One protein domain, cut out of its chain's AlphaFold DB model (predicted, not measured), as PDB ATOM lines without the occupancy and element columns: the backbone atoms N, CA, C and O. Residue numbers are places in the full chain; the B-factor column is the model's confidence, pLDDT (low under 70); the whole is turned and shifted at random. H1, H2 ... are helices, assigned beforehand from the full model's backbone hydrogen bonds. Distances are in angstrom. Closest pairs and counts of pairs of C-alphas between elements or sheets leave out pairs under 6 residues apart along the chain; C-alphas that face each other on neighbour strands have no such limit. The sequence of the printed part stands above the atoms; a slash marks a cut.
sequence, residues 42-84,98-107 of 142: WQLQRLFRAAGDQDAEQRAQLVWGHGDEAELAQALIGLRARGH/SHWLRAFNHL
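What this domain is: This is residues 42 to 84 and 98 to 107 of the 142 residues of the protein "Arginine vasopressin-induced protein 1" of Sparus aurata (UniProt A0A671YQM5). The longest helix, H3, is held off from a small cluster of three short helices, and residues 73 to 84 stick out with nothing packed on them. In the cluster H1 has H4 side by side with it, running opposite ways, and H2 packs on H1 at a steep tilt on the way from H1 to H3, which is apart from H1. The printed part has 53 residues with four named helices, in the order H1, H2, H3, H4 along the chain, and no named strand, and its class is all helix. It is loose, with a radius of gyration of the C-alphas of 13.3 A, and its C-alphas span 36 by 25 by 16 A.

How they stand to each other: H3, residues 69 to 83, touches no helix. It is close to but not clearly touching H2, residues 56 to 64: the closest C-alphas, those of Leu 62 and Leu 72, are 7.6 A apart. H2 and H3 stand at a steep tilt of 61 degrees and run opposite ways. H2 touches H1, residues 42 to 50, and the closest C-alphas are those of Phe 48 and Ala 56, at 4.8 A. Their tilt is steep at 47 degrees, and they run opposite ways. H1 also touches H4, residues 98 to 105, with the C-alphas of Leu 47 and Ala 103 closest at 5.9 A. H1 and H4 run opposite ways at a shallow tilt of 17 degrees. H3 is apart from H1 and from H4, and H2 is apart from H4. In H1, H2 and H3 every O i to N i+4 pair is within hydrogen-bond range; in H4 it is 3 of 4.

Where its parts are: H3 has 15 residues and measures 20.2 A from C-alpha 69 at (3.109, -29.473, -42.824) to C-alpha 83. H2 measures 11.7 A from Ala 56 to Trp 64. H1 measures 12.1 A and begins with C-alpha 42 at (1.962, -40.873, -26.115). H4 measures 11.1 A and ends with C-alpha 105 at (-12.292, -46.642, -25.625).

The domain as a whole: The two C-alphas farthest apart, those of Ala 81 and His 106, are 37.9 A from each other. The links H1 to H2 and H2 to H3 are tight. Residues 85 to 97 are not printed, and C-alphas 84 and 98 are 30.4 A apart across this cut. Mean pLDDT of the printed part is 74.0; residues 65 to 71, 79 to 84, 98 to 101, 104 and 106 to 107 of the model are under 70.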
ATOM      1  N   TRP A  42       1.719 -39.563 -26.727       84.56
ATOM      2  CA  TRP A  42       1.962 -40.873 -26.115       84.56
ATOM      3  C   TRP A  42       0.747 -41.811 -26.190       84.56
ATOM      4  O   TRP A  42       0.875 -43.021 -26.369       84.56
ATOM      5  N   GLN A  43      -0.458 -41.253 -26.092       85.50
ATOM      6  CA  GLN A  43      -1.692 -42.019 -26.208       85.50
ATOM      7  C   GLN A  43      -1.930 -42.487 -27.649       85.50
ATOM      8  O   GLN A  43      -2.338 -43.629 -27.866       85.50
ATOM      9  N   LEU A  44      -1.599 -41.644 -28.628       86.75
ATOM     10  CA  LEU A  44      -1.591 -42.000 -30.046       86.75
ATOM     11  C   LEU A  44      -0.555 -43.096 -30.343       86.75
ATOM     12  O   LEU A  44      -0.866 -44.079 -31.009       86.75
ATOM     13  N   GLN A  45       0.651 -42.990 -29.779       87.31
ATOM     14  CA  GLN A  45       1.686 -44.023 -29.893       87.31
ATOM     15  C   GLN A  45       1.224 -45.354 -29.300       87.31
ATOM     16  O   GLN A  45       1.404 -46.405 -29.914       87.31
ATOM     17  N   ARG A  46       0.589 -45.330 -28.122       87.31
ATOM     18  CA  ARG A  46       0.037 -46.533 -27.489       87.31
ATOM     19  C   ARG A  46      -1.058 -47.170 -28.344       87.31
ATOM     20  O   ARG A  46      -1.099 -48.392 -28.449       87.31
ATOM     21  N   LEU A  47      -1.902 -46.358 -28.977       88.88
ATOM     22  CA  LEU A  47      -2.942 -46.806 -29.900       88.88
ATOM     23  C   LEU A  47      -2.352 -47.467 -31.156       88.88
ATOM     24  O   LEU A  47      -2.813 -48.535 -31.558       88.88
ATOM     25  N   PHE A  48      -1.313 -46.876 -31.748       87.69
ATOM     26  CA  PHE A  48      -0.637 -47.446 -32.914       87.69
ATOM     27  C   PHE A  48       0.147 -48.718 -32.570       87.69
ATOM     28  O   PHE A  48       0.004 -49.725 -33.258       87.69
ATOM     29  N   ARG A  49       0.869 -48.748 -31.444       86.38
ATOM     30  CA  ARG A  49       1.528 -49.971 -30.949       86.38
ATOM     31  C   ARG A  49       0.523 -51.092 -30.699       86.38
ATOM     32  O   ARG A  49       0.765 -52.232 -31.077       86.38
ATOM     33  N   ALA A  50      -0.631 -50.766 -30.116       85.12
ATOM     34  CA  ALA A  50      -1.728 -51.711 -29.960       85.12
ATOM     35  C   ALA A  50      -2.214 -52.215 -31.335       85.12
ATOM     36  O   ALA A  50      -2.415 -53.409 -31.525       85.12
ATOM     37  N   ALA A  51      -2.336 -51.349 -32.338       82.12
ATOM     38  CA  ALA A  51      -2.700 -51.749 -33.698       82.12
ATOM     39  C   ALA A  51      -1.647 -52.620 -34.423       82.12
ATOM     40  O   ALA A  51      -1.915 -53.064 -35.537       82.12
ATOM     41  N   GLY A  52      -0.484 -52.882 -33.813       87.19
ATOM     42  CA  GLY A  52       0.620 -53.616 -34.439       87.19
ATOM     43  C   GLY A  52       1.422 -52.770 -35.427       87.19
ATOM     44  O   GLY A  52       2.078 -53.308 -36.314       87.19
ATOM     45  N   ASP A  53       1.345 -51.447 -35.296       84.75
ATOM     46  CA  ASP A  53       2.045 -50.504 -36.157       84.75
ATOM     47  C   ASP A  53       3.534 -50.445 -35.797       84.75
ATOM     48  O   ASP A  53       3.887 -50.149 -34.652       84.75
ATOM     49  N   GLN A  54       4.402 -50.730 -36.768       82.12
ATOM     50  CA  GLN A  54       5.857 -50.727 -36.568       82.12
ATOM     51  C   GLN A  54       6.412 -49.299 -36.473       82.12
ATOM     52  O   GLN A  54       7.334 -49.053 -35.702       82.12
ATOM     53  N   ASP A  55       5.776 -48.350 -37.163       84.19
ATOM     54  CA  ASP A  55       6.134 -46.927 -37.174       84.19
ATOM     55  C   ASP A  55       5.177 -46.102 -36.298       84.19
ATOM     56  O   ASP A  55       4.741 -45.003 -36.654       84.19
ATOM     57  N   ALA A  56       4.782 -46.657 -35.146       84.62
ATOM     58  CA  ALA A  56       3.800 -46.048 -34.248       84.62
ATOM     59  C   ALA A  56       4.182 -44.628 -33.801       84.62
ATOM     60  O   ALA A  56       3.310 -43.789 -33.587       84.62
ATOM     61  N   GLU A  57       5.475 -44.350 -33.661       82.31
ATOM     62  CA  GLU A  57       5.992 -43.054 -33.223       82.31
ATOM     63  C   GLU A  57       5.986 -42.030 -34.351       82.31
ATOM     64  O   GLU A  57       5.540 -40.902 -34.144       82.31
ATOM     65  N   GLN A  58       6.421 -42.420 -35.549       79.06
ATOM     66  CA  GLN A  58       6.404 -41.563 -36.729       79.06
ATOM     67  C   GLN A  58       4.959 -41.252 -37.142       79.06
ATOM     68  O   GLN A  58       4.623 -40.102 -37.420       79.06
ATOM     69  N   ARG A  59       4.060 -42.247 -37.094       79.75
ATOM     70  CA  ARG A  59       2.629 -42.059 -37.388       79.75
ATOM     71  C   ARG A  59       1.912 -41.230 -36.334       79.75
ATOM     72  O   ARG A  59       1.061 -40.417 -36.691       79.75
ATOM     73  N   ALA A  60       2.263 -41.389 -35.057       86.06
ATOM     74  CA  ALA A  60       1.756 -40.524 -33.998       86.06
ATOM     75  C   ALA A  60       2.161 -39.071 -34.210       86.06
ATOM     76  O   ALA A  60       1.300 -38.204 -34.140       86.06
ATOM     77  N   GLN A  61       3.424 -38.810 -34.538       79.75
ATOM     78  CA  GLN A  61       3.916 -37.455 -34.794       79.75
ATOM     79  C   GLN A  61       3.247 -36.806 -36.015       79.75
ATOM     80  O   GLN A  61       2.928 -35.617 -35.972       79.75
ATOM     81  N   LEU A  62       2.965 -37.591 -37.061       77.38
ATOM     82  CA  LEU A  62       2.273 -37.136 -38.270       77.38
ATOM     83  C   LEU A  62       0.828 -36.693 -37.989       77.38
ATOM     84  O   LEU A  62       0.390 -35.657 -38.472       77.38
ATOM     85  N   VAL A  63       0.087 -37.482 -37.205       78.94
ATOM     86  CA  VAL A  63      -1.318 -37.196 -36.852       78.94
ATOM     87  C   VAL A  63      -1.414 -36.123 -35.762       78.94
ATOM     88  O   VAL A  63      -2.360 -35.341 -35.741       78.94
ATOM     89  N   TRP A  64      -0.427 -36.075 -34.866       76.69
ATOM     90  CA  TRP A  64      -0.314 -35.070 -33.811       76.69
ATOM     91  C   TRP A  64       0.114 -33.690 -34.343       76.69
ATOM     92  O   TRP A  64      -0.111 -32.688 -33.674       76.69
ATOM     93  N   GLY A  65       0.670 -33.618 -35.557       68.69
ATOM     94  CA  GLY A  65       0.985 -32.353 -36.226       68.69
ATOM     95  C   GLY A  65       2.340 -31.744 -35.851       68.69
ATOM     96  O   GLY A  65       2.479 -30.529 -35.898       68.69
ATOM     97  N   HIS A  66       3.335 -32.560 -35.473       56.38
ATOM     98  CA  HIS A  66       4.710 -32.085 -35.211       56.38
ATOM     99  C   HIS A  66       5.672 -32.314 -36.404       56.38
ATOM    100  O   HIS A  66       6.824 -31.898 -36.370       56.38
ATOM    101  N   GLY A  67       5.243 -32.969 -37.482       55.81
ATOM    102  CA  GLY A  67       6.016 -32.968 -38.729       55.81
ATOM    103  C   GLY A  67       5.603 -31.758 -39.547       55.81
ATOM    104  O   GLY A  67       4.411 -31.653 -39.838       55.81
ATOM    105  N   ASP A  68       6.545 -30.868 -39.873       60.34
ATOM    106  CA  ASP A  68       6.338 -29.708 -40.740       60.34
ATOM    107  C   ASP A  68       5.302 -30.024 -41.826       60.34
ATOM    108  O   ASP A  68       5.483 -30.938 -42.634       60.34
ATOM    109  N   GLU A  69       4.190 -29.288 -41.845       64.50
ATOM    110  CA  GLU A  69       3.109 -29.473 -42.824       64.50
ATOM    111  C   GLU A  69       3.656 -29.446 -44.267       64.50
ATOM    112  O   GLU A  69       3.145 -30.129 -45.155       64.50
ATOM    113  N   ALA A  70       4.771 -28.734 -44.468       58.50
ATOM    114  CA  ALA A  70       5.566 -28.711 -45.688       58.50
ATOM    115  C   ALA A  70       6.231 -30.060 -46.024       58.50
ATOM    116  O   ALA A  70       6.129 -30.513 -47.167       58.50
ATOM    117  N   GLU A  71       6.857 -30.735 -45.057       64.44
ATOM    118  CA  GLU A  71       7.444 -32.065 -45.253       64.44
ATOM    119  C   GLU A  71       6.362 -33.128 -45.462       64.44
ATOM    120  O   GLU A  71       6.505 -33.993 -46.328       64.44
ATOM    121  N   LEU A  72       5.238 -33.039 -44.738       70.12
ATOM    122  CA  LEU A  72       4.075 -33.908 -44.945       70.12
ATOM    123  C   LEU A  72       3.496 -33.725 -46.355       70.12
ATOM    124  O   LEU A  72       3.243 -34.711 -47.055       70.12
ATOM    125  N   ALA A  73       3.325 -32.481 -46.805       74.31
ATOM    126  CA  ALA A  73       2.877 -32.181 -48.160       74.31
ATOM    127  C   ALA A  73       3.858 -32.736 -49.205       74.31
ATOM    128  O   ALA A  73       3.436 -33.411 -50.149       74.31
ATOM    129  N   GLN A  74       5.165 -32.538 -49.017       70.69
ATOM    130  CA  GLN A  74       6.202 -33.064 -49.910       70.69
ATOM    131  C   GLN A  74       6.237 -34.600 -49.929       70.69
ATOM    132  O   GLN A  74       6.321 -35.204 -51.004       70.69
ATOM    133  N   ALA A  75       6.103 -35.252 -48.774       70.12
ATOM    134  CA  ALA A  75       6.055 -36.703 -48.657       70.12
ATOM    135  C   ALA A  75       4.815 -37.286 -49.352       70.12
ATOM    136  O   ALA A  75       4.933 -38.277 -50.078       70.12
ATOM    137  N   LEU A  76       3.644 -36.654 -49.205       80.94
ATOM    138  CA  LEU A  76       2.405 -37.054 -49.881       80.94
ATOM    139  C   LEU A  76       2.480 -36.856 -51.401       80.94
ATOM    140  O   LEU A  76       2.046 -37.732 -52.153       80.94
ATOM    141  N   ILE A  77       3.082 -35.760 -51.871       78.88
ATOM    142  CA  ILE A  77       3.347 -35.526 -53.299       78.88
ATOM    143  C   ILE A  77       4.285 -36.613 -53.850       78.88
ATOM    144  O   ILE A  77       3.984 -37.239 -54.870       78.88
ATOM    145  N   GLY A  78       5.375 -36.919 -53.140       78.69
ATOM    146  CA  GLY A  78       6.320 -37.973 -53.515       78.69
ATOM    147  C   GLY A  78       5.732 -39.389 -53.439       78.69
ATOM    148  O   GLY A  78       6.120 -40.272 -54.206       78.69
ATOM    149  N   LEU A  79       4.781 -39.635 -52.535       66.88
ATOM    150  CA  LEU A  79       4.022 -40.886 -52.456       66.88
ATOM    151  C   LEU A  79       3.023 -41.009 -53.606       66.88
ATOM    152  O   LEU A  79       2.961 -42.067 -54.222       66.88
ATOM    153  N   ARG A  80       2.301 -39.943 -53.970       65.62
ATOM    154  CA  ARG A  80       1.393 -39.936 -55.132       65.62
ATOM    155  C   ARG A  80       2.147 -40.179 -56.440       65.62
ATOM    156  O   ARG A  80       1.662 -40.930 -57.286       65.62
ATOM    157  N   ALA A  81       3.350 -39.614 -56.561       61.88
ATOM    158  CA  ALA A  81       4.247 -39.829 -57.694       61.88
ATOM    159  C   ALA A  81       4.755 -41.284 -57.801       61.88
ATOM    160  O   ALA A  81       4.991 -41.776 -58.903       61.88
ATOM    161  N   ARG A  82       4.887 -42.000 -56.673       57.72
ATOM    162  CA  ARG A  82       5.378 -43.395 -56.615       57.72
ATOM    163  C   ARG A  82       4.264 -44.455 -56.538       57.72
ATOM    164  O   ARG A  82       4.468 -45.596 -56.947       57.72
ATOM    165  N   GLY A  83       3.081 -44.088 -56.050       54.38
ATOM    166  CA  GLY A  83       1.980 -44.991 -55.694       54.38
ATOM    167  C   GLY A  83       1.190 -45.563 -56.872       54.38
ATOM    168  O   GLY A  83       0.537 -46.589 -56.718       54.38
ATOM    169  N   HIS A  84       1.300 -44.987 -58.071       54.41
ATOM    170  CA  HIS A  84       0.658 -45.557 -59.265       54.41
ATOM    171  C   HIS A  84       1.337 -46.840 -59.776       54.41
ATOM    172  O   HIS A  84       0.815 -47.478 -60.685       54.41
ATOM    173  N   SER A  98     -11.591 -54.428 -34.621       63.72
ATOM    174  CA  SER A  98     -12.084 -54.659 -33.253       63.72
ATOM    175  C   SER A  98     -11.069 -54.298 -32.166       63.72
ATOM    176  O   SER A  98     -11.426 -54.108 -31.000       63.72
ATOM    177  N   HIS A  99      -9.784 -54.278 -32.513       69.88
ATOM    178  CA  HIS A  99      -8.714 -53.975 -31.568       69.88
ATOM    179  C   HIS A  99      -8.568 -52.466 -31.349       69.88
ATOM    180  O   HIS A  99      -8.445 -52.002 -30.215       69.88
ATOM    181  N   TRP A 100      -8.689 -51.691 -32.427       68.56
ATOM    182  CA  TRP A 100      -8.578 -50.236 -32.388       68.56
ATOM    183  C   TRP A 100      -9.720 -49.579 -31.603       68.56
ATOM    184  O   TRP A 100      -9.482 -48.693 -30.788       68.56
ATOM    185  N   LEU A 101     -10.948 -50.092 -31.758       69.81
ATOM    186  CA  LEU A 101     -12.111 -49.646 -30.981       69.81
ATOM    187  C   LEU A 101     -11.920 -49.858 -29.471       69.81
ATOM    188  O   LEU A 101     -12.287 -48.995 -28.676       69.81
ATOM    189  N   ARG A 102     -11.296 -50.972 -29.063       72.25
ATOM    190  CA  ARG A 102     -10.964 -51.233 -27.653       72.25
ATOM    191  C   ARG A 102      -9.890 -50.279 -27.141       72.25
ATOM    192  O   ARG A 102     -10.079 -49.660 -26.099       72.25
ATOM    193  N   ALA A 103      -8.804 -50.104 -27.887       70.38
ATOM    194  CA  ALA A 103      -7.718 -49.203 -27.509       70.38
ATOM    195  C   ALA A 103      -8.158 -47.724 -27.435       70.38
ATOM    196  O   ALA A 103      -7.742 -47.009 -26.527       70.38
ATOM    197  N   PHE A 104      -9.056 -47.283 -28.322       67.75
ATOM    198  CA  PHE A 104      -9.624 -45.931 -28.307       67.75
ATOM    199  C   PHE A 104     -10.617 -45.707 -27.153       67.75
ATOM    200  O   PHE A 104     -10.643 -44.635 -26.546       67.75
ATOM    201  N   ASN A 105     -11.398 -46.726 -26.782       72.00
ATOM    202  CA  ASN A 105     -12.292 -46.642 -25.625       72.00
ATOM    203  C   ASN A 105     -11.520 -46.394 -24.311       72.00
ATOM    204  O   ASN A 105     -11.991 -45.660 -23.447       72.00
ATOM    205  N   HIS A 106     -10.303 -46.938 -24.185       68.62
ATOM    206  CA  HIS A 106      -9.408 -46.677 -23.048       68.62
ATOM    207  C   HIS A 106      -8.749 -45.290 -23.071       68.62
ATOM    208  O   HIS A 106      -8.173 -44.876 -22.070       68.62
ATOM    209  N   LEU A 107      -8.821 -44.577 -24.196       63.22
ATOM    210  CA  LEU A 107      -8.241 -43.250 -24.373       63.22
ATOM    211  C   LEU A 107      -9.230 -42.127 -24.022       63.22
ATOM    212  O   LEU A 107      -8.857 -41.141 -23.396       63.22
TER     213      LEU A 107